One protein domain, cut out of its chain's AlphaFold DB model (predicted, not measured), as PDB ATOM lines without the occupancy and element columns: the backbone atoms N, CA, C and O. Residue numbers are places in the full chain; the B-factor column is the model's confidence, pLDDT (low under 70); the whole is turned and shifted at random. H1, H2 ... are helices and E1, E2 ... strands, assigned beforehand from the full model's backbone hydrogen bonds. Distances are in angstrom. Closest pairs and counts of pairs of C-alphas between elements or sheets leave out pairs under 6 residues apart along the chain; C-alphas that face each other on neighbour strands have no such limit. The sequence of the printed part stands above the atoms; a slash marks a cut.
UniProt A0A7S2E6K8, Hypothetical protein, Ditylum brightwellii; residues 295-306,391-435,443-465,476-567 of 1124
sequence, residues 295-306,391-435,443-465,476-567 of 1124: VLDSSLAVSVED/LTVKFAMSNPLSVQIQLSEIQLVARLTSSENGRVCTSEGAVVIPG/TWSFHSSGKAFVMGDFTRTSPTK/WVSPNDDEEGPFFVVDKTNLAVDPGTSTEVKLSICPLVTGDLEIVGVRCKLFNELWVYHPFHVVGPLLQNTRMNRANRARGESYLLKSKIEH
ATOM      1  N   VAL A 295     133.238 155.404 133.665       88.88
ATOM      2  CA  VAL A 295     133.430 154.158 132.919       88.88
ATOM      3  C   VAL A 295     134.250 153.178 133.759       88.88
ATOM      4  O   VAL A 295     135.260 153.541 134.357       88.88
ATOM      5  N   LEU A 296     133.788 151.931 133.858       87.75
ATOM      6  CA  LEU A 296     134.483 150.877 134.598       87.75
ATOM      7  C   LEU A 296     135.317 150.020 133.643       87.75
ATOM      8  O   LEU A 296     134.804 149.061 133.070       87.75
ATOM      9  N   ASP A 297     136.615 150.293 133.529       87.31
ATOM     10  CA  ASP A 297     137.507 149.558 132.614       87.31
ATOM     11  C   ASP A 297     137.549 148.044 132.882       87.31
ATOM     12  O   ASP A 297     137.698 147.244 131.964       87.31
ATOM     13  N   SER A 298     137.333 147.613 134.129       85.25
ATOM     14  CA  SER A 298     137.255 146.188 134.486       85.25
ATOM     15  C   SER A 298     136.051 145.455 133.885       85.25
ATOM     16  O   SER A 298     135.998 144.232 133.950       85.25
ATOM     17  N   SER A 299     135.062 146.187 133.367       88.44
ATOM     18  CA  SER A 299     133.870 145.631 132.714       88.44
ATOM     19  C   SER A 299     133.995 145.544 131.191       88.44
ATOM     20  O   SER A 299     133.049 145.108 130.540       88.44
ATOM     21  N   LEU A 300     135.136 145.961 130.625       88.62
ATOM     22  CA  LEU A 300     135.382 145.901 129.189       88.62
ATOM     23  C   LEU A 300     135.354 144.454 128.697       88.62
ATOM     24  O   LEU A 300     136.133 143.610 129.142       88.62
ATOM     25  N   ALA A 301     134.487 144.195 127.726       85.06
ATOM     26  CA  ALA A 301     134.424 142.936 127.004       85.06
ATOM     27  C   ALA A 301     134.254 143.212 125.511       85.06
ATOM     28  O   ALA A 301     133.412 144.018 125.110       85.06
ATOM     29  N   VAL A 302     135.035 142.523 124.683       83.62
ATOM     30  CA  VAL A 302     134.851 142.531 123.231       83.62
ATOM     31  C   VAL A 302     134.021 141.315 122.866       83.62
ATOM     32  O   VAL A 302     134.358 140.188 123.221       83.62
ATOM     33  N   SER A 303     132.918 141.548 122.173       73.06
ATOM     34  CA  SER A 303     132.124 140.498 121.556       73.06
ATOM     35  C   SER A 303     131.986 140.813 120.080       73.06
ATOM     36  O   SER A 303     131.638 141.936 119.716       73.06
ATOM     37  N   VAL A 304     132.175 139.813 119.233       65.50
ATOM     38  CA  VAL A 304     131.518 139.851 117.929       65.50
ATOM     39  C   VAL A 304     130.029 139.734 118.214       65.50
ATOM     40  O   VAL A 304     129.636 139.058 119.169       65.50
ATOM     41  N   GLU A 305     129.190 140.428 117.456       55.66
ATOM     42  CA  GLU A 305     127.781 140.051 117.405       55.66
ATOM     43  C   GLU A 305     127.713 138.652 116.774       55.66
ATOM     44  O   GLU A 305     127.438 138.487 115.590       55.66
ATOM     45  N   ASP A 306     128.009 137.624 117.580       44.72
ATOM     46  CA  ASP A 306     127.487 136.288 117.369       44.72
ATOM     47  C   ASP A 306     125.992 136.478 117.122       44.72
ATOM     48  O   ASP A 306     125.355 137.325 117.764       44.72
ATOM     49  N   LEU A 391     132.933 144.870 115.192       87.50
ATOM     50  CA  LEU A 391     133.367 144.538 116.546       87.50
ATOM     51  C   LEU A 391     132.535 145.325 117.550       87.50
ATOM     52  O   LEU A 391     132.479 146.548 117.459       87.50
ATOM     53  N   THR A 392     131.948 144.654 118.540       89.25
ATOM     54  CA  THR A 392     131.148 145.309 119.583       89.25
ATOM     55  C   THR A 392     131.877 145.278 120.922       89.25
ATOM     56  O   THR A 392     132.171 144.215 121.468       89.25
ATOM     57  N   VAL A 393     132.137 146.454 121.485       91.12
ATOM     58  CA  VAL A 393     132.715 146.640 122.817       91.12
ATOM     59  C   VAL A 393     131.593 146.918 123.810       91.12
ATOM     60  O   VAL A 393     130.773 147.818 123.616       91.12
ATOM     61  N   LYS A 394     131.565 146.134 124.887       91.50
ATOM     62  CA  LYS A 394     130.638 146.278 126.009       91.50
ATOM     63  C   LYS A 394     131.389 146.804 127.220       91.50
ATOM     64  O   LYS A 394     132.481 146.324 127.515       91.50
ATOM     65  N   PHE A 395     130.802 147.769 127.915       93.00
ATOM     66  CA  PHE A 395     131.327 148.281 129.179       93.00
ATOM     67  C   PHE A 395     130.213 148.903 130.020       93.00
ATOM     68  O   PHE A 395     129.201 149.384 129.509       93.00
ATOM     69  N   ALA A 396     130.401 148.897 131.333       91.75
ATOM     70  CA  ALA A 396     129.520 149.536 132.289       91.75
ATOM     71  C   ALA A 396     129.870 151.021 132.418       91.75
ATOM     72  O   ALA A 396     131.008 151.404 132.707       91.75
ATOM     73  N   MET A 397     128.851 151.847 132.233       91.00
ATOM     74  CA  MET A 397     128.902 153.286 132.412       91.00
ATOM     75  C   MET A 397     127.976 153.662 133.565       91.00
ATOM     76  O   MET A 397     126.821 153.245 133.598       91.00
ATOM     77  N   SER A 398     128.475 154.442 134.519       88.62
ATOM     78  CA  SER A 398     127.718 154.828 135.710       88.62
ATOM     79  C   SER A 398     127.636 156.337 135.875       88.62
ATOM     80  O   SER A 398     128.562 157.078 135.531       88.62
ATOM     81  N   ASN A 399     126.510 156.789 136.422       88.69
ATOM     82  CA  ASN A 399     126.310 158.174 136.809       88.69
ATOM     83  C   ASN A 399     126.543 158.327 138.324       88.69
ATOM     84  O   ASN A 399     125.644 158.024 139.112       88.69
ATOM     85  N   PRO A 400     127.721 158.804 138.762       81.88
ATOM     86  CA  PRO A 400     128.004 159.027 140.182       81.88
ATOM     87  C   PRO A 400     127.234 160.209 140.793       81.88
ATOM     88  O   PRO A 400     127.257 160.389 142.013       81.88
ATOM     89  N   LEU A 401     126.586 161.047 139.981       79.06
ATOM     90  CA  LEU A 401     125.864 162.215 140.469       79.06
ATOM     91  C   LEU A 401     124.478 161.843 140.990       79.06
ATOM     92  O   LEU A 401     123.846 160.876 140.571       79.06
ATOM     93  N   SER A 402     123.956 162.697 141.870       77.19
ATOM     94  CA  SER A 402     122.547 162.656 142.287       77.19
ATOM     95  C   SER A 402     121.605 163.373 141.298       77.19
ATOM     96  O   SER A 402     120.487 163.728 141.664       77.19
ATOM     97  N   VAL A 403     122.059 163.629 140.066       78.94
ATOM     98  CA  VAL A 403     121.334 164.338 138.996       78.94
ATOM     99  C   VAL A 403     121.415 163.504 137.723       78.94
ATOM    100  O   VAL A 403     122.457 162.914 137.457       78.94
ATOM    101  N   GLN A 404     120.334 163.441 136.946       83.94
ATOM    102  CA  GLN A 404     120.314 162.721 135.672       83.94
ATOM    103  C   GLN A 404     121.272 163.380 134.670       83.94
ATOM    104  O   GLN A 404     121.289 164.606 134.540       83.94
ATOM    105  N   ILE A 405     122.045 162.567 133.950       86.50
ATOM    106  CA  ILE A 405     122.941 163.043 132.891       86.50
ATOM    107  C   ILE A 405     122.427 162.610 131.523       86.50
ATOM    108  O   ILE A 405     122.012 161.466 131.335       86.50
ATOM    109  N   GLN A 406     122.460 163.540 130.571       89.19
ATOM    110  CA  GLN A 406     122.177 163.265 129.168       89.19
ATOM    111  C   GLN A 406     123.494 163.198 128.406       89.19
ATOM    112  O   GLN A 406     124.255 164.170 128.379       89.19
ATOM    113  N   LEU A 407     123.735 162.041 127.804       91.56
ATOM    114  CA  LEU A 407     124.888 161.755 126.972       91.56
ATOM    115  C   LEU A 407     124.404 161.578 125.537       91.56
ATOM    116  O   LEU A 407     123.524 160.758 125.265       91.56
ATOM    117  N   SER A 408     124.970 162.348 124.621       92.69
ATOM    118  CA  SER A 408     124.736 162.195 123.189       92.69
ATOM    119  C   SER A 408     126.024 161.822 122.464       92.69
ATOM    120  O   SER A 408     127.121 162.010 122.989       92.69
ATOM    121  N   GLU A 409     125.882 161.263 121.262       91.94
ATOM    122  CA  GLU A 409     126.996 160.926 120.365       91.94
ATOM    123  C   GLU A 409     128.099 160.097 121.048       91.94
ATOM    124  O   GLU A 409     129.295 160.329 120.851       91.94
ATOM    125  N   ILE A 410     127.694 159.130 121.880       93.88
ATOM    126  CA  ILE A 410     128.629 158.193 122.498       93.88
ATOM    127  C   ILE A 410     129.207 157.322 121.384       93.88
ATOM    128  O   ILE A 410     128.445 156.684 120.656       93.88
ATOM    129  N   GLN A 411     130.534 157.294 121.266       94.62
ATOM    130  CA  GLN A 411     131.246 156.568 120.215       94.62
ATOM    131  C   GLN A 411     132.610 156.065 120.694       94.62
ATOM    132  O   GLN A 411     133.232 156.646 121.590       94.62
ATOM    133  N   LEU A 412     133.088 154.995 120.061       95.19
ATOM    134  CA  LEU A 412     134.430 154.469 120.289       95.19
ATOM    135  C   LEU A 412     135.482 155.359 119.625       95.19
ATOM    136  O   LEU A 412     135.273 155.893 118.537       95.19
ATOM    137  N   VAL A 413     136.632 155.473 120.283       94.25
ATOM    138  CA  VAL A 413     137.829 156.124 119.754       94.25
ATOM    139  C   VAL A 413     138.831 155.036 119.406       94.25
ATOM    140  O   VAL A 413     139.198 154.224 120.256       94.25
ATOM    141  N   ALA A 414     139.263 155.015 118.153       94.44
ATOM    142  CA  ALA A 414     140.153 153.996 117.620       94.44
ATOM    143  C   ALA A 414     141.203 154.572 116.667       94.44
ATOM    144  O   ALA A 414     141.074 155.695 116.157       94.44
ATOM    145  N   ARG A 415     142.218 153.746 116.415       93.69
ATOM    146  CA  ARG A 415     143.294 153.944 115.448       93.69
ATOM    147  C   ARG A 415     143.457 152.678 114.610       93.69
ATOM    148  O   ARG A 415     143.521 151.587 115.168       93.69
ATOM    149  N   LEU A 416     143.536 152.822 113.289       92.00
ATOM    150  CA  LEU A 416     143.805 151.732 112.349       92.00
ATOM    151  C   LEU A 416     145.003 152.095 111.471       92.00
ATOM    152  O   LEU A 416     144.977 153.117 110.782       92.00
ATOM    153  N   THR A 417     146.027 151.246 111.476       91.88
ATOM    154  CA  THR A 417     147.194 151.366 110.590       91.88
ATOM    155  C   THR A 417     147.048 150.396 109.428       91.88
ATOM    156  O   THR A 417     147.022 149.189 109.656       91.88
ATOM    157  N   SER A 418     146.950 150.906 108.202       89.00
ATOM    158  CA  SER A 418     146.758 150.091 107.001       89.00
ATOM    159  C   SER A 418     147.996 149.252 106.687       89.00
ATOM    160  O   SER A 418     149.119 149.762 106.681       89.00
ATOM    161  N   SER A 419     147.796 147.969 106.385       85.56
ATOM    162  CA  SER A 419     148.886 147.073 105.977       85.56
ATOM    163  C   SER A 419     149.363 147.294 104.540       85.56
ATOM    164  O   SER A 419     150.468 146.877 104.207       85.56
ATOM    165  N   GLU A 420     148.549 147.921 103.687       81.06
ATOM    166  CA  GLU A 420     148.839 148.071 102.252       81.06
ATOM    167  C   GLU A 420     149.733 149.281 101.962       81.06
ATOM    168  O   GLU A 420     150.665 149.191 101.168       81.06
ATOM    169  N   ASN A 421     149.470 150.405 102.630       80.25
ATOM    170  CA  ASN A 421     150.138 151.685 102.377       80.25
ATOM    171  C   ASN A 421     150.825 152.275 103.626       80.25
ATOM    172  O   ASN A 421     151.437 153.339 103.552       80.25
ATOM    173  N   GLY A 422     150.718 151.615 104.787       81.75
ATOM    174  CA  GLY A 422     151.299 152.079 106.050       81.75
ATOM    175  C   GLY A 422     150.673 153.362 106.612       81.75
ATOM    176  O   GLY A 422     151.201 153.918 107.579       81.75
ATOM    177  N   ARG A 423     149.576 153.858 106.022       86.69
ATOM    178  CA  ARG A 423     148.867 155.056 106.490       86.69
ATOM    179  C   ARG A 423     148.101 154.754 107.773       86.69
ATOM    180  O   ARG A 423     147.654 153.632 108.002       86.69
ATOM    181  N   VAL A 424     147.904 155.777 108.594       88.25
ATOM    182  CA  VAL A 424     147.184 155.688 109.867       88.25
ATOM    183  C   VAL A 424     145.908 156.509 109.783       88.25
ATOM    184  O   VAL A 424     145.951 157.712 109.547       88.25
ATOM    185  N   CYS A 425     144.769 155.874 110.033       89.31
ATOM    186  CA  CYS A 425     143.513 156.560 110.301       89.31
ATOM    187  C   CYS A 425     143.274 156.561 111.808       89.31
ATOM    188  O   CYS A 425     143.340 155.511 112.448       89.31
ATOM    189  N   THR A 426     143.002 157.720 112.397       91.19
ATOM    190  CA  THR A 426     142.740 157.831 113.833       91.19
ATOM    191  C   THR A 426     141.605 158.798 114.112       91.19
ATOM    192  O   THR A 426     141.409 159.780 113.400       91.19
ATOM    193  N   SER A 427     140.869 158.507 115.176       90.19
ATOM    194  CA  SER A 427     139.886 159.408 115.779       90.19
ATOM    195  C   SER A 427     140.397 159.997 117.100       90.19
ATOM    196  O   SER A 427     139.660 160.696 117.789       90.19
ATOM    197  N   GLU A 428     141.646 159.737 117.495       87.62
ATOM    198  CA  GLU A 428     142.213 160.224 118.756       87.62
ATOM    199  C   GLU A 428     142.342 161.753 118.779       87.62
ATOM    200  O   GLU A 428     142.886 162.361 117.856       87.62
ATOM    201  N   GLY A 429     141.885 162.368 119.869       84.06
ATOM    202  CA  GLY A 429     141.910 163.813 120.090       84.06
ATOM    203  C   GLY A 429     140.938 164.628 119.248       84.06
ATOM    204  O   GLY A 429     140.737 164.378 118.061       84.06
ATOM    205  N   ALA A 430     140.387 165.664 119.871       86.62
ATOM    206  CA  ALA A 430     139.392 166.547 119.281       86.62
ATOM    207  C   ALA A 430     139.953 167.552 118.252       86.62
ATOM    208  O   ALA A 430     139.916 168.765 118.461       86.62
ATOM    209  N   VAL A 431     140.481 167.063 117.127       87.38
ATOM    210  CA  VAL A 431     140.923 167.888 115.987       87.38
ATOM    211  C   VAL A 431     139.981 167.685 114.804       87.38
ATOM    212  O   VAL A 431     139.750 166.556 114.375       87.38
ATOM    213  N   VAL A 432     139.430 168.777 114.276       86.56
ATOM    214  CA  VAL A 432     138.545 168.781 113.105       86.56
ATOM    215  C   VAL A 432     139.297 169.349 111.914       86.56
ATOM    216  O   VAL A 432     139.834 170.450 111.994       86.56
ATOM    217  N   ILE A 433     139.294 168.619 110.803       84.69
ATOM    218  CA  ILE A 433     139.780 169.106 109.511       84.69
ATOM    219  C   ILE A 433     138.531 169.429 108.678       84.69
ATOM    220  O   ILE A 433     137.755 168.511 108.396       84.69
ATOM    221  N   PRO A 434     138.260 170.708 108.360       75.31
ATOM    222  CA  PRO A 434     137.088 171.091 107.583       75.31
ATOM    223  C   PRO A 434     137.182 170.472 106.185       75.31
ATOM    224  O   PRO A 434     138.169 170.669 105.483       75.31
ATOM    225  N   GLY A 435     136.166 169.694 105.808       67.19
ATOM    226  CA  GLY A 435     136.096 169.096 104.475       67.19
ATOM    227  C   GLY A 435     135.527 170.054 103.430       67.19
ATOM    228  O   GLY A 435     134.977 171.104 103.777       67.19
ATOM    229  N   THR A 443     126.303 156.895 105.375       84.06
ATOM    230  CA  THR A 443     125.927 155.905 106.387       84.06
ATOM    231  C   THR A 443     126.216 154.524 105.823       84.06
ATOM    232  O   THR A 443     125.844 154.230 104.686       84.06
ATOM    233  N   TRP A 444     126.885 153.685 106.603       83.81
ATOM    234  CA  TRP A 444     127.177 152.301 106.258       83.81
ATOM    235  C   TRP A 444     126.235 151.376 107.020       83.81
ATOM    236  O   TRP A 444     125.865 151.634 108.164       83.81
ATOM    237  N   SER A 445     125.855 150.276 106.383       78.56
ATOM    238  CA  SER A 445     125.125 149.192 107.030       78.56
ATOM    239  C   SER A 445     125.808 147.884 106.665       78.56
ATOM    240  O   SER A 445     126.173 147.679 105.507       78.56
ATOM    241  N   PHE A 446     126.016 147.027 107.660       73.88
ATOM    242  CA  PHE A 446     126.659 145.727 107.485       73.88
ATOM    243  C   PHE A 446     125.660 144.635 107.856       73.88
ATOM    244  O   PHE A 446     124.955 144.755 108.863       73.88
ATOM    245  N   HIS A 447     125.600 143.587 107.028       54.25
ATOM    246  CA  HIS A 447     124.533 142.579 106.994       54.25
ATOM    247  C   HIS A 447     124.318 141.808 108.314       54.25
ATOM    248  O   HIS A 447     123.266 141.194 108.474       54.25
ATOM    249  N   SER A 448     125.253 141.887 109.267       51.97
ATOM    250  CA  SER A 448     125.207 141.222 110.579       51.97
ATOM    251  C   SER A 448     124.705 142.085 111.745       51.97
ATOM    252  O   SER A 448     124.261 141.532 112.742       51.97
ATOM    253  N   SER A 449     124.755 143.416 111.639       59.56
ATOM    254  CA  SER A 449     124.640 144.288 112.826       59.56
ATOM    255  C   SER A 449     123.251 144.867 113.092       59.56
ATOM    256  O   SER A 449     122.928 145.252 114.211       59.56
ATOM    257  N   GLY A 450     122.431 145.035 112.049       64.19
ATOM    258  CA  GLY A 450     121.187 145.811 112.142       64.19
ATOM    259  C   GLY A 450     121.375 147.288 112.543       64.19
ATOM    260  O   GLY A 450     120.383 147.993 112.715       64.19
ATOM    261  N   LYS A 451     122.621 147.770 112.672       75.75
ATOM    262  CA  LYS A 451     122.976 149.130 113.092       75.75
ATOM    263  C   LYS A 451     123.426 149.979 111.905       75.75
ATOM    264  O   LYS A 451     123.998 149.484 110.933       75.75
ATOM    265  N   ALA A 452     123.189 151.282 112.017       84.69
ATOM    266  CA  ALA A 452     123.741 152.283 111.116       84.69
ATOM    267  C   ALA A 452     125.111 152.739 111.639       84.69
ATOM    268  O   ALA A 452     125.223 153.195 112.776       84.69
ATOM    269  N   PHE A 453     126.135 152.627 110.801       88.38
ATOM    270  CA  PHE A 453     127.487 153.093 111.089       88.38
ATOM    271  C   PHE A 453     127.737 154.413 110.376       88.38
ATOM    272  O   PHE A 453     127.309 154.615 109.238       88.38
ATOM    273  N   VAL A 454     128.467 155.301 111.032       91.00
ATOM    274  CA  VAL A 454     128.842 156.615 110.513       91.00
ATOM    275  C   VAL A 454     130.331 156.850 110.733       91.00
ATOM    276  O   VAL A 454     130.996 156.130 111.481       91.00
ATOM    277  N   MET A 455     130.873 157.875 110.084       89.00
ATOM    278  CA  MET A 455     132.222 158.329 110.398       89.00
ATOM    279  C   MET A 455     132.260 158.861 111.838       89.00
ATOM    280  O   MET A 455     131.399 159.655 112.240       89.00
ATOM    281  N   GLY A 456     133.248 158.412 112.611       86.31
ATOM    282  CA  GLY A 456     133.468 158.919 113.961       86.31
ATOM    283  C   GLY A 456     133.848 160.398 113.935       86.31
ATOM    284  O   GLY A 456     134.488 160.869 112.991       86.31
ATOM    285  N   ASP A 457     133.474 161.146 114.969       89.00
ATOM    286  CA  ASP A 457     133.935 162.528 115.096       89.00
ATOM    287  C   ASP A 457     135.456 162.563 115.263       89.00
ATOM    288  O   ASP A 457     136.046 161.685 115.901       89.00
ATOM    289  N   PHE A 458     136.079 163.601 114.699       89.75
ATOM    290  CA  PHE A 458     137.530 163.832 114.737       89.75
ATOM    291  C   PHE A 458     138.383 162.794 113.987       89.75
ATOM    292  O   PHE A 458     139.601 162.734 114.174       89.75
ATOM    293  N   THR A 459     137.756 161.982 113.129       88.88
ATOM    294  CA  THR A 459     138.466 161.020 112.277       88.88
ATOM    295  C   THR A 459     139.316 161.750 111.236       88.88
ATOM    296  O   THR A 459     138.825 162.640 110.544       88.88
ATOM    297  N   ARG A 460     140.585 161.354 111.109       89.25
ATOM    298  CA  ARG A 460     141.555 161.888 110.141       89.25
ATOM    299  C   ARG A 460     142.495 160.797 109.640       89.25
ATOM    300  O   ARG A 460     142.819 159.873 110.391       89.25
ATOM    301  N   THR A 461     142.958 160.926 108.401       87.06
ATOM    302  CA  THR A 461     143.934 160.020 107.783       87.06
ATOM    303  C   THR A 461     145.292 160.701 107.649       87.06
ATOM    304  O   THR A 461     145.397 161.894 107.347       87.06
ATOM    305  N   SER A 462     146.357 159.944 107.912       86.31
ATOM    306  CA  SER A 462     147.723 160.423 107.741       86.31
ATOM    307  C   SER A 462     148.021 160.646 106.254       86.31
ATOM    308  O   SER A 462     147.490 159.919 105.401       86.31
ATOM    309  N   PRO A 463     148.905 161.594 105.917       79.81
ATOM    310  CA  PRO A 463     149.341 161.807 104.539       79.81
ATOM    311  C   PRO A 463     149.991 160.558 103.919       79.81
ATOM    312  O   PRO A 463     150.528 159.698 104.624       79.81
ATOM    313  N   THR A 464     149.967 160.472 102.587       71.38
ATOM    314  CA  THR A 464     150.713 159.473 101.810       71.38
ATOM    315  C   THR A 464     152.211 159.793 101.837       71.38
ATOM    316  O   THR A 464     152.634 160.899 101.487       71.38
ATOM    317  N   LYS A 465     153.041 158.824 102.244       64.25
ATOM    318  CA  LYS A 465     154.498 158.915 102.062       64.25
ATOM    319  C   LYS A 465     154.800 158.645 100.588       64.25
ATOM    320  O   LYS A 465     154.560 157.540 100.119       64.25
ATOM    321  N   TRP A 476     147.563 166.264 107.127       84.06
ATOM    322  CA  TRP A 476     146.502 165.304 107.424       84.06
ATOM    323  C   TRP A 476     145.242 165.666 106.643       84.06
ATOM    324  O   TRP A 476     144.950 166.850 106.457       84.06
ATOM    325  N   VAL A 477     144.487 164.651 106.228       84.81
ATOM    326  CA  VAL A 477     143.307 164.827 105.375       84.81
ATOM    327  C   VAL A 477     142.062 164.316 106.100       84.81
ATOM    328  O   VAL A 477     142.116 163.390 106.917       84.81
ATOM    329  N   SER A 478     140.929 164.964 105.833       82.94
ATOM    330  CA  SER A 478     139.626 164.439 106.232       82.94
ATOM    331  C   SER A 478     139.320 163.186 105.404       82.94
ATOM    332  O   SER A 478     139.444 163.243 104.183       82.94
ATOM    333  N   PRO A 479     138.854 162.072 105.994       78.38
ATOM    334  CA  PRO A 479     138.601 160.851 105.232       78.38
ATOM    335  C   PRO A 479     137.490 160.989 104.177       78.38
ATOM    336  O   PRO A 479     137.335 160.095 103.357       78.38
ATOM    337  N   ASN A 480     136.696 162.067 104.201       76.56
ATOM    338  CA  ASN A 480     135.736 162.367 103.130       76.56
ATOM    339  C   ASN A 480     136.415 162.924 101.870       76.56
ATOM    340  O   ASN A 480     135.909 162.725 100.774       76.56
ATOM    341  N   ASP A 481     137.541 163.621 102.023       68.56
ATOM    342  CA  ASP A 481     138.290 164.220 100.913       68.56
ATOM    343  C   ASP A 481     139.400 163.289 100.381       68.56
ATOM    344  O   ASP A 481     140.104 163.642  99.435       68.56
ATOM    345  N   ASP A 482     139.567 162.120 101.004       73.88
ATOM    346  CA  ASP A 482     140.554 161.090 100.675       73.88
ATOM    347  C   ASP A 482     139.946 160.053  99.716       73.88
ATOM    348  O   ASP A 482     138.840 159.564  99.951       73.88
ATOM    349  N   GLU A 483     140.664 159.676  98.654       70.44
ATOM    350  CA  GLU A 483     140.168 158.707  97.660       70.44
ATOM    351  C   GLU A 483     139.925 157.311  98.268       70.44
ATOM    352  O   GLU A 483     139.053 156.574  97.809       70.44
ATOM    353  N   GLU A 484     140.658 156.961  99.331       71.00
ATOM    354  CA  GLU A 484     140.519 155.687 100.054       71.00
ATOM    355  C   GLU A 484     139.314 155.663 101.017       71.00
ATOM    356  O   GLU A 484     138.850 154.587 101.408       71.00
ATOM    357  N   GLY A 485     138.765 156.828 101.381       81.12
ATOM    358  CA  GLY A 485     137.693 156.943 102.369       81.12
ATOM    359  C   GLY A 485     138.131 156.653 103.819       81.12
ATOM    360  O   GLY A 485     139.318 156.509 104.120       81.12
ATOM    361  N   PRO A 486     137.185 156.557 104.776       88.00
ATOM    362  CA  PRO A 486     137.504 156.203 106.158       88.00
ATOM    363  C   PRO A 486     137.958 154.749 106.289       88.00
ATOM    364  O   PRO A 486     137.331 153.838 105.757       88.00
ATOM    365  N   PHE A 487     138.998 154.509 107.091       90.81
ATOM    366  CA  PHE A 487     139.489 153.144 107.324       90.81
ATOM    367  C   PHE A 487     138.608 152.339 108.281       90.81
ATOM    368  O   PHE A 487     138.688 151.115 108.303       90.81
ATOM    369  N   PHE A 488     137.789 153.004 109.090       92.50
ATOM    370  CA  PHE A 488     136.817 152.378 109.977       92.50
ATOM    371  C   PHE A 488     135.632 153.315 110.211       92.50
ATOM    372  O   PHE A 488     135.729 154.529 110.029       92.50
ATOM    373  N   VAL A 489     134.511 152.740 110.632       92.50
ATOM    374  CA  VAL A 489     133.269 153.458 110.951       92.50
ATOM    375  C   VAL A 489     132.726 152.986 112.294       92.50
ATOM    376  O   VAL A 489     132.970 151.849 112.693       92.50
ATOM    377  N   VAL A 490     132.002 153.848 113.003       93.12
ATOM    378  CA  VAL A 490     131.514 153.593 114.368       93.12
ATOM    379  C   VAL A 490     130.000 153.733 114.437       93.12
ATOM    380  O   VAL A 490     129.395 154.446 113.633       93.12
ATOM    381  N   ASP A 491     129.378 153.063 115.402       92.75
ATOM    382  CA  ASP A 491     128.022 153.399 115.817       92.75
ATOM    383  C   ASP A 491     128.031 154.595 116.786       92.75
ATOM    384  O   ASP A 491     129.022 154.889 117.460       92.75
ATOM    385  N   LYS A 492     126.921 155.338 116.809       92.75
ATOM    386  CA  LYS A 492     126.700 156.435 117.755       92.75
ATOM    387  C   LYS A 492     125.423 156.165 118.531       92.75
ATOM    388  O   LYS A 492     124.376 155.928 117.931       92.75
ATOM    389  N   THR A 493     125.506 156.236 119.854       90.88
ATOM    390  CA  THR A 493     124.364 155.989 120.746       90.88
ATOM    391  C   THR A 493     124.109 157.196 121.647       90.88
ATOM    392  O   THR A 493     125.044 157.862 122.085       90.88
ATOM    393  N   ASN A 494     122.836 157.472 121.939       92.44
ATOM    394  CA  ASN A 494     122.419 158.473 122.920       92.44
ATOM    395  C   ASN A 494     121.856 157.762 124.152       92.44
ATOM    396  O   ASN A 494     121.103 156.797 124.016       92.44
ATOM    397  N   LEU A 495     122.200 158.239 125.344       90.12
ATOM    398  CA  LEU A 495     121.843 157.598 126.604       90.12
ATOM    399  C   LEU A 495     121.515 158.645 127.670       90.12
ATOM    400  O   LEU A 495     122.275 159.587 127.892       90.12
ATOM    401  N   ALA A 496     120.404 158.451 128.375       90.00
ATOM    402  CA  ALA A 496     120.118 159.161 129.616       90.00
ATOM    403  C   ALA A 496     120.413 158.216 130.787       90.00
ATOM    404  O   ALA A 496     119.821 157.143 130.864       90.00
ATOM    405  N   VAL A 497     121.340 158.596 131.672       87.56
ATOM    406  CA  VAL A 497     121.732 157.770 132.826       87.56
ATOM    407  C   VAL A 497     121.176 158.391 134.103       87.56
ATOM    408  O   VAL A 497     121.525 159.518 134.478       87.56
ATOM    409  N   ASP A 498     120.307 157.647 134.781       87.38
ATOM    410  CA  ASP A 498     119.655 158.084 136.012       87.38
ATOM    411  C   ASP A 498     120.632 158.174 137.196       87.38
ATOM    412  O   ASP A 498     121.652 157.473 137.217       87.38
ATOM    413  N   PRO A 499     120.338 159.023 138.200       84.31
ATOM    414  CA  PRO A 499     121.204 159.233 139.356       84.31
ATOM    415  C   PRO A 499     121.628 157.932 140.049       84.31
ATOM    416  O   PRO A 499     120.781 157.137 140.455       84.31
ATOM    417  N   GLY A 500     122.933 157.725 140.229       81.50
ATOM    418  CA  GLY A 500     123.479 156.562 140.939       81.50
ATOM    419  C   GLY A 500     123.292 155.214 140.236       81.50
ATOM    420  O   GLY A 500     123.575 154.182 140.844       81.50
ATOM    421  N   THR A 501     122.815 155.194 138.988       86.69
ATOM    422  CA  THR A 501     122.627 153.953 138.227       86.69
ATOM    423  C   THR A 501     123.858 153.615 137.386       86.69
ATOM    424  O   THR A 501     124.658 154.484 137.027       86.69
ATOM    425  N   SER A 502     124.019 152.322 137.101       89.44
ATOM    426  CA  SER A 502     125.023 151.791 136.184       89.44
ATOM    427  C   SER A 502     124.305 151.094 135.038       89.44
ATOM    428  O   SER A 502     123.483 150.210 135.269       89.44
ATOM    429  N   THR A 503     124.629 151.480 133.812       89.81
ATOM    430  CA  THR A 503     124.041 150.965 132.572       89.81
ATOM    431  C   THR A 503     125.122 150.296 131.729       89.81
ATOM    432  O   THR A 503     126.216 150.842 131.581       89.81
ATOM    433  N   GLU A 504     124.830 149.124 131.167       91.50
ATOM    434  CA  GLU A 504     125.704 148.484 130.178       91.50
ATOM    435  C   GLU A 504     125.541 149.188 128.825       91.50
ATOM    436  O   GLU A 504     124.430 149.294 128.303       91.50
ATOM    437  N   VAL A 505     126.647 149.662 128.256       90.88
ATOM    438  CA  VAL A 505     126.697 150.320 126.948       90.88
ATOM    439  C   VAL A 505     127.373 149.384 125.952       90.88
ATOM    440  O   VAL A 505     128.397 148.776 126.266       90.88
ATOM    441  N   LYS A 506     126.792 149.257 124.754       91.75
ATOM    442  CA  LYS A 506     127.313 148.434 123.654       91.75
ATOM    443  C   LYS A 506     127.564 149.322 122.444       91.75
ATOM    444  O   LYS A 506     126.602 149.790 121.841       91.75
ATOM    445  N   LEU A 507     128.829 149.521 122.100       92.31
ATOM    446  CA  LEU A 507     129.238 150.300 120.932       92.31
ATOM    447  C   LEU A 507     129.968 149.404 119.945       92.31
ATOM    448  O   LEU A 507     130.698 148.504 120.349       92.31
ATOM    449  N   SER A 508     129.785 149.663 118.663       91.44
ATOM    450  CA  SER A 508     130.295 148.856 117.568       91.44
ATOM    451  C   SER A 508     131.204 149.679 116.657       91.44
ATOM    452  O   SER A 508     130.923 150.833 116.341       91.44
ATOM    453  N   ILE A 509     132.290 149.068 116.192       92.12
ATOM    454  CA  ILE A 509     133.232 149.626 115.220       92.12
ATOM    455  C   ILE A 509     133.435 148.625 114.083       92.12
ATOM    456  O   ILE A 509     133.552 147.431 114.328       92.12
ATOM    457  N   CYS A 510     133.467 149.088 112.838       90.25
ATOM    458  CA  CYS A 510     133.650 148.237 111.667       90.25
ATOM    459  C   CYS A 510     134.876 148.697 110.857       90.25
ATOM    460  O   CYS A 510     134.888 149.842 110.393       90.25
ATOM    461  N   PRO A 511     135.902 147.845 110.676       90.88
ATOM    462  CA  PRO A 511     137.072 148.158 109.868       90.88
ATOM    463  C   PRO A 511     136.764 147.989 108.374       90.88
ATOM    464  O   PRO A 511     136.240 146.968 107.937       90.88
ATOM    465  N   LEU A 512     137.122 148.985 107.572       88.38
ATOM    466  CA  LEU A 512     136.937 149.020 106.119       88.38
ATOM    467  C   LEU A 512     138.216 148.678 105.343       88.38
ATOM    468  O   LEU A 512     138.125 148.278 104.183       88.38
ATOM    469  N   VAL A 513     139.382 148.785 105.984       88.12
ATOM    470  CA  VAL A 513     140.712 148.540 105.399       88.12
ATOM    471  C   VAL A 513     141.456 147.472 106.213       88.12
ATOM    472  O   VAL A 513     141.162 147.261 107.390       88.12
ATOM    473  N   THR A 514     142.376 146.753 105.570       89.06
ATOM    474  CA  THR A 514     143.244 145.734 106.185       89.06
ATOM    475  C   THR A 514     144.360 146.390 107.000       89.06
ATOM    476  O   THR A 514     144.855 147.451 106.627       89.06
ATOM    477  N   GLY A 515     144.765 145.793 108.122       90.62
ATOM    478  CA  GLY A 515     145.779 146.388 108.995       90.62
ATOM    479  C   GLY A 515     145.567 146.149 110.487       90.62
ATOM    480  O   GLY A 515     144.793 145.284 110.881       90.62
ATOM    481  N   ASP A 516     146.245 146.923 111.327       92.19
ATOM    482  CA  ASP A 516     146.182 146.784 112.786       92.19
ATOM    483  C   ASP A 516     145.198 147.800 113.380       92.19
ATOM    484  O   ASP A 516     145.430 149.008 113.312       92.19
ATOM    485  N   LEU A 517     144.100 147.309 113.965       93.12
ATOM    486  CA  LEU A 517     143.073 148.099 114.646       93.12
ATOM    487  C   LEU A 517     143.305 148.090 116.163       93.12
ATOM    488  O   LEU A 517     143.399 147.030 116.783       93.12
ATOM    489  N   GLU A 518     143.316 149.270 116.776       93.75
ATOM    490  CA  GLU A 518     143.407 149.474 118.222       93.75
ATOM    491  C   GLU A 518     142.269 150.384 118.698       93.75
ATOM    492  O   GLU A 518     142.129 151.521 118.241       93.75
ATOM    493  N   ILE A 519     141.451 149.889 119.629       93.94
ATOM    494  CA  ILE A 519     140.405 150.675 120.295       93.94
ATOM    495  C   ILE A 519     141.016 151.298 121.552       93.94
ATOM    496  O   ILE A 519     141.429 150.592 122.469       93.94
ATOM    497  N   VAL A 520     141.086 152.627 121.585       91.88
ATOM    498  CA  VAL A 520     141.855 153.392 122.579       91.88
ATOM    499  C   VAL A 520     140.969 153.897 123.720       91.88
ATOM    500  O   VAL A 520     141.427 154.031 124.851       91.88
ATOM    501  N   GLY A 521     139.695 154.189 123.455       92.44
ATOM    502  CA  GLY A 521     138.804 154.755 124.466       92.44
ATOM    503  C   GLY A 521     137.375 154.951 123.988       92.44
ATOM    504  O   GLY A 521     136.973 154.476 122.923       92.44
ATOM    505  N   VAL A 522     136.618 155.709 124.772       94.19
ATOM    506  CA  VAL A 522     135.264 156.161 124.446       94.19
ATOM    507  C   VAL A 522     135.178 157.671 124.610       94.19
ATOM    508  O   VAL A 522     135.785 158.245 125.512       94.19
ATOM    509  N   ARG A 523     134.396 158.324 123.750       93.69
ATOM    510  CA  ARG A 523     134.021 159.728 123.925       93.69
ATOM    511  C   ARG A 523     132.516 159.913 123.874       93.69
ATOM    512  O   ARG A 523     131.803 159.118 123.264       93.69
ATOM    513  N   CYS A 524     132.038 160.977 124.504       93.44
ATOM    514  CA  CYS A 524     130.629 161.352 124.487       93.44
ATOM    515  C   CYS A 524     130.449 162.864 124.643       93.44
ATOM    516  O   CYS A 524     131.325 163.553 125.171       93.44
ATOM    517  N   LYS A 525     129.298 163.378 124.203       91.50
ATOM    518  CA  LYS A 525     128.861 164.746 124.483       91.50
ATOM    519  C   LYS A 525     128.010 164.776 125.743       91.50
ATOM    520  O   LYS A 525     126.910 164.225 125.782       91.50
ATOM    521  N   LEU A 526     128.478 165.496 126.752       87.31
ATOM    522  CA  LEU A 526     127.707 165.826 127.939       87.31
ATOM    523  C   LEU A 526     126.803 167.035 127.639       87.31
ATOM    524  O   LEU A 526     127.276 168.070 127.159       87.31
ATOM    525  N   PHE A 527     125.495 166.893 127.886       80.06
ATOM    526  CA  PHE A 527     124.464 167.908 127.591       80.06
ATOM    527  C   PHE A 527     124.474 168.423 126.146       80.06
ATOM    528  O   PHE A 527     124.121 169.571 125.890       80.06
ATOM    529  N   ASN A 528     124.879 167.568 125.202       82.69
ATOM    530  CA  ASN A 528     124.965 167.878 123.775       82.69
ATOM    531  C   ASN A 528     125.927 169.021 123.398       82.69
ATOM    532  O   ASN A 528     125.844 169.554 122.293       82.69
ATOM    533  N   GLU A 529     126.844 169.396 124.292       78.94
ATOM    534  CA  GLU A 529     127.711 170.562 124.089       78.94
ATOM    535  C   GLU A 529     129.186 170.305 124.395       78.94
ATOM    536  O   GLU A 529     130.047 170.821 123.685       78.94
ATOM    537  N   LEU A 530     129.488 169.531 125.441       87.25
ATOM    538  CA  LEU A 530     130.853 169.346 125.928       87.25
ATOM    539  C   LEU A 530     131.353 167.935 125.635       87.25
ATOM    540  O   LEU A 530     130.770 166.969 126.122       87.25
ATOM    541  N   TRP A 531     132.454 167.815 124.898       91.12
ATOM    542  CA  TRP A 531     133.105 166.527 124.683       91.12
ATOM    543  C   TRP A 531     133.868 166.076 125.926       91.12
ATOM    544  O   TRP A 531     134.652 166.831 126.505       91.12
ATOM    545  N   VAL A 532     133.644 164.824 126.305       91.44
ATOM    546  CA  VAL A 532     134.360 164.129 127.371       91.44
ATOM    547  C   VAL A 532     134.983 162.877 126.779       91.44
ATOM    548  O   VAL A 532     134.300 162.120 126.082       91.44
ATOM    549  N   TYR A 533     136.260 162.661 127.077       92.25
ATOM    550  CA  TYR A 533     137.014 161.498 126.629       92.25
ATOM    551  C   TYR A 533     137.485 160.663 127.816       92.25
ATOM    552  O   TYR A 533     138.059 161.185 128.772       92.25
ATOM    553  N   HIS A 534     137.254 159.356 127.720       91.12
ATOM    554  CA  HIS A 534     137.731 158.360 128.667       91.12
ATOM    555  C   HIS A 534     138.661 157.373 127.940       91.12
ATOM    556  O   HIS A 534     138.175 156.583 127.115       91.12
ATOM    557  N   PRO A 535     139.979 157.405 128.203       90.69
ATOM    558  CA  PRO A 535     140.907 156.392 127.706       90.69
ATOM    559  C   PRO A 535     140.669 155.050 128.411       90.69
ATOM    560  O   PRO A 535     140.476 154.993 129.622       90.69
ATOM    561  N   PHE A 536     140.696 153.946 127.664       90.69
ATOM    562  CA  PHE A 536     140.547 152.617 128.255       90.69
ATOM    563  C   PHE A 536     141.871 152.128 128.846       90.69
ATOM    564  O   PHE A 536     142.828 151.849 128.119       90.69
ATOM    565  N   HIS A 537     141.915 151.918 130.163       85.62
ATOM    566  CA  HIS A 537     143.078 151.358 130.845       85.62
ATOM    567  C   HIS A 537     142.895 149.865 131.128       85.62
ATOM    568  O   HIS A 537     142.578 149.427 132.238       85.62
ATOM    569  N   VAL A 538     143.149 149.039 130.109       81.56
ATOM    570  CA  VAL A 538     143.095 147.580 130.263       81.56
ATOM    571  C   VAL A 538     144.404 147.059 130.845       81.56
ATOM    572  O   VAL A 538     145.445 147.003 130.188       81.56
ATOM    573  N   VAL A 539     144.340 146.629 132.099       77.19
ATOM    574  CA  VAL A 539     145.489 146.085 132.816       77.19
ATOM    575  C   VAL A 539     145.853 144.705 132.262       77.19
ATOM    576  O   VAL A 539     145.109 143.739 132.428       77.19
ATOM    577  N   GLY A 540     147.027 144.588 131.639       72.81
ATOM    578  CA  GLY A 540     147.505 143.316 131.104       72.81
ATOM    579  C   GLY A 540     147.871 142.267 132.173       72.81
ATOM    580  O   GLY A 540     147.966 142.566 133.380       72.81
ATOM    581  N   PRO A 541     148.091 141.011 131.743       70.44
ATOM    582  CA  PRO A 541     148.402 139.900 132.638       70.44
ATOM    583  C   PRO A 541     149.753 140.099 133.338       70.44
ATOM    584  O   PRO A 541     150.669 140.725 132.803       70.44
ATOM    585  N   LEU A 542     149.902 139.558 134.551       74.12
ATOM    586  CA  LEU A 542     151.168 139.604 135.293       74.12
ATOM    587  C   LEU A 542     152.236 138.757 134.583       74.12
ATOM    588  O   LEU A 542     152.046 137.566 134.355       74.12
ATOM    589  N   LEU A 543     153.385 139.360 134.283       72.88
ATOM    590  CA  LEU A 543     154.538 138.694 133.690       72.88
ATOM    591  C   LEU A 543     155.231 137.830 134.744       72.88
ATOM    592  O   LEU A 543     155.911 138.327 135.643       72.88
ATOM    593  N   GLN A 544     155.100 136.515 134.600       69.69
ATOM    594  CA  GLN A 544     155.721 135.543 135.503       69.69
ATOM    595  C   GLN A 544     157.067 135.009 134.984       69.69
ATOM    596  O   GLN A 544     157.697 134.177 135.638       69.69
ATOM    597  N   ASN A 545     157.535 135.494 133.830       66.00
ATOM    598  CA  ASN A 545     158.680 134.956 133.090       66.00
ATOM    599  C   ASN A 545     160.037 135.130 133.806       66.00
ATOM    600  O   ASN A 545     160.817 134.182 133.886       66.00
ATOM    601  N   THR A 546     160.321 136.297 134.395       76.62
ATOM    602  CA  THR A 546     161.593 136.563 135.096       76.62
ATOM    603  C   THR A 546     161.391 136.767 136.597       76.62
ATOM    604  O   THR A 546     160.370 137.289 137.038       76.62
ATOM    605  N   ARG A 547     162.385 136.396 137.424       73.44
ATOM    606  CA  ARG A 547     162.344 136.636 138.885       73.44
ATOM    607  C   ARG A 547     162.148 138.121 139.212       73.44
ATOM    608  O   ARG A 547     161.456 138.442 140.170       73.44
ATOM    609  N   MET A 548     162.729 138.999 138.395       73.75
ATOM    610  CA  MET A 548     162.572 140.448 138.503       73.75
ATOM    611  C   MET A 548     161.137 140.888 138.186       73.75
ATOM    612  O   MET A 548     160.564 141.655 138.953       73.75
ATOM    613  N   ASN A 549     160.520 140.348 137.132       76.75
ATOM    614  CA  ASN A 549     159.128 140.650 136.784       76.75
ATOM    615  C   ASN A 549     158.151 140.163 137.863       76.75
ATOM    616  O   ASN A 549     157.217 140.886 138.201       76.75
ATOM    617  N   ARG A 550     158.428 139.014 138.494       76.19
ATOM    618  CA  ARG A 550     157.653 138.521 139.645       76.19
ATOM    619  C   ARG A 550     157.789 139.410 140.878       76.19
ATOM    620  O   ARG A 550     156.782 139.762 141.484       76.19
ATOM    621  N   ALA A 551     159.017 139.794 141.231       74.88
ATOM    622  CA  ALA A 551     159.281 140.675 142.370       74.88
ATOM    623  C   ALA A 551     158.635 142.059 142.188       74.88
ATOM    624  O   ALA A 551     158.081 142.608 143.134       74.88
ATOM    625  N   ASN A 552     158.644 142.575 140.957       81.25
ATOM    626  CA  ASN A 552     158.102 143.890 140.625       81.25
ATOM    627  C   ASN A 552     156.619 143.864 140.222       81.25
ATOM    628  O   ASN A 552     156.095 144.903 139.832       81.25
ATOM    629  N   ARG A 553     155.944 142.700 140.260       76.62
ATOM    630  CA  ARG A 553     154.575 142.509 139.734       76.62
ATOM    631  C   ARG A 553     154.391 143.134 138.340       76.62
ATOM    632  O   ARG A 553     153.357 143.734 138.058       76.62
ATOM    633  N   ALA A 554     155.411 143.010 137.489       71.50
ATOM    634  CA  ALA A 554     155.415 143.592 136.152       71.50
ATOM    635  C   ALA A 554     154.276 142.989 135.327       71.50
ATOM    636  O   ALA A 554     154.017 141.789 135.413       71.50
ATOM    637  N   ARG A 555     153.587 143.810 134.538       72.12
ATOM    638  CA  ARG A 555     152.451 143.394 133.708       72.12
ATOM    639  C   ARG A 555     152.809 143.499 132.232       72.12
ATOM    640  O   ARG A 555     153.638 144.321 131.855       72.12
ATOM    641  N   GLY A 556     152.238 142.608 131.432       70.19
ATOM    642  CA  GLY A 556     152.396 142.588 129.987       70.19
ATOM    643  C   GLY A 556     151.411 143.521 129.295       70.19
ATOM    644  O   GLY A 556     150.563 144.128 129.945       70.19
ATOM    645  N   GLU A 557     151.517 143.616 127.974       73.62
ATOM    646  CA  GLU A 557     150.535 144.315 127.148       73.62
ATOM    647  C   GLU A 557     149.218 143.525 127.086       73.62
ATOM    648  O   GLU A 557     149.218 142.290 127.100       73.62
ATOM    649  N   SER A 558     148.090 144.240 127.059       79.69
ATOM    650  CA  SER A 558     146.775 143.649 126.820       79.69
ATOM    651  C   SER A 558     146.422 143.749 125.338       79.69
ATOM    652  O   SER A 558     146.466 144.836 124.765       79.69
ATOM    653  N   TYR A 559     146.019 142.630 124.738       83.00
ATOM    654  CA  TYR A 559     145.556 142.565 123.346       83.00
ATOM    655  C   TYR A 559     144.026 142.553 123.224       83.00
ATOM    656  O   TYR A 559     143.516 142.392 122.125       83.00
ATOM    657  N   LEU A 560     143.286 142.743 124.327       84.56
ATOM    658  CA  LEU A 560     141.814 142.687 124.338       84.56
ATOM    659  C   LEU A 560     141.178 143.645 123.318       84.56
ATOM    660  O   LEU A 560     140.202 143.294 122.672       84.56
ATOM    661  N   LEU A 561     141.740 144.848 123.186       88.88
ATOM    662  CA  LEU A 561     141.242 145.919 122.319       88.88
ATOM    663  C   LEU A 561     142.060 146.067 121.023       88.88
ATOM    664  O   LEU A 561     141.954 147.089 120.345       88.88
ATOM    665  N   LYS A 562     142.896 145.071 120.699       90.56
ATOM    666  CA  LYS A 562     143.753 145.052 119.508       90.56
ATOM    667  C   LYS A 562     143.329 143.922 118.583       90.56
ATOM    668  O   LYS A 562     143.173 142.780 119.012       90.56
ATOM    669  N   SER A 563     143.162 144.219 117.303       89.31
ATOM    670  CA  SER A 563     142.759 143.236 116.298       89.31
ATOM    671  C   SER A 563     143.551 143.426 115.013       89.31
ATOM    672  O   SER A 563     143.807 144.553 114.600       89.31
ATOM    673  N   LYS A 564     143.917 142.316 114.372       89.75
ATOM    674  CA  LYS A 564     144.583 142.312 113.070       89.75
ATOM    675  C   LYS A 564     143.552 142.034 111.982       89.75
ATOM    676  O   LYS A 564     142.965 140.959 111.954       89.75
ATOM    677  N   ILE A 565     143.324 142.995 111.100       88.50
ATOM    678  CA  ILE A 565     142.328 142.931 110.032       88.50
ATOM    679  C   ILE A 565     142.978 142.381 108.761       88.50
ATOM    680  O   ILE A 565     143.902 142.990 108.222       88.50
ATOM    681  N   GLU A 566     142.484 141.249 108.263       84.00
ATOM    682  CA  GLU A 566     142.982 140.601 107.040       84.00
ATOM    683  C   GLU A 566     141.929 140.587 105.914       84.00
ATOM    684  O   GLU A 566     140.727 140.765 106.142       84.00
ATOM    685  N   HIS A 567     142.403 140.397 104.677       73.38
ATOM    686  CA  HIS A 567     141.574 140.225 103.478       73.38
ATOM    687  C   HIS A 567     140.982 138.797 103.427       73.38
ATOM    688  O   HIS A 567     141.610 137.863 103.920       73.38
TER     689      HIS A 567
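What this domain is: This is residues 295 to 306, 391 to 435, 443 to 465 and 476 to 567 of the 1124 residues of the protein "Hypothetical protein" of Ditylum brightwellii (UniProt A0A7S2E6K8). Two strongly twisted sheets stand partly face to face as a loose sandwich, with the long strands E3 and E8 running through the middle of one and E2 and E7 through the other. Residues 536 to 561 make a long arm that goes out from the body and comes back, with the small helix H1 at its tip. The printed part has 172 residues with ten named strands and one named helix, in the order E1 to E9, H1, E10; it is mostly strand, though under half of the residues are in named elements. One sheet has the order E1, E2, E7, E5, all antiparallel; the other is branched, its neighbour pairs antiparallel. The whole is compact, with a radius of gyration of the C-alphas of 17.6 A and spans of 51 by 47 by 33 A.

Where its parts are: E1 is residues 295 to 304, from C-alpha 295 at (133.430, 154.158, 132.919), and bends by 84 degrees at residue 298. E2 is residues 391 to 398, 22.5 A long. E3, residues 405 to 418, is the longest strand at 37.5 A. E4 is residues 424 to 426, E5 residues 488 to 490 and E6 residues 493 to 497. E7, residues 502 to 511, is 29.2 A long, and E8, residues 515 to 526, 32.6 A. E9 is residues 530 to 535, H1 residues 547 to 551, and E10 residues 562 to 566, ending at C-alpha 566 at (142.982, 140.601, 107.040).

How they stand to each other: E3 and E8 are antiparallel neighbours, with N 413 and O 521 2.8 A apart. E4 and E6 lie on one side of E3, E8 on the other; N 416 to O 425 is 2.8 A, N 407 to O 495 2.9 A. E3 lies on one side of E8, and E9 and E10 on the other side, with N 524 and O 532 within hydrogen-bond range at 3.0 A between E8 and E9, and N 517 and O 563 at 2.8 A between E8 and E10. In the other sheet the neighbour strands are antiparallel, with backbone atoms within hydrogen-bond range across each pair: N 301 and O 394 at 2.9 A for E1 and E2, N 393 and O 507 at 2.8 A for E2 and E7, and N 489 and O 510 at 2.9 A for E7 and E5. Between the sheets, the closest C-alphas of E3 and E7, Gln 411 and Leu 507, are 6.6 A apart. E5 runs on into E6 at 36 degrees. H1, its O i to N i+4 pair within hydrogen-bond range, is not on either sheet.

The domain as a whole: The C-alphas farthest apart, of Gly 435 and Arg 547, are 54.1 A apart. The cuts after residues 306, 435 and 465 leave gaps of 10.2, 16.8 and 11.6 A between C-alphas. The link E9 to H1 is long. Twelve residues have pLDDT under 70, among them 447 to 450.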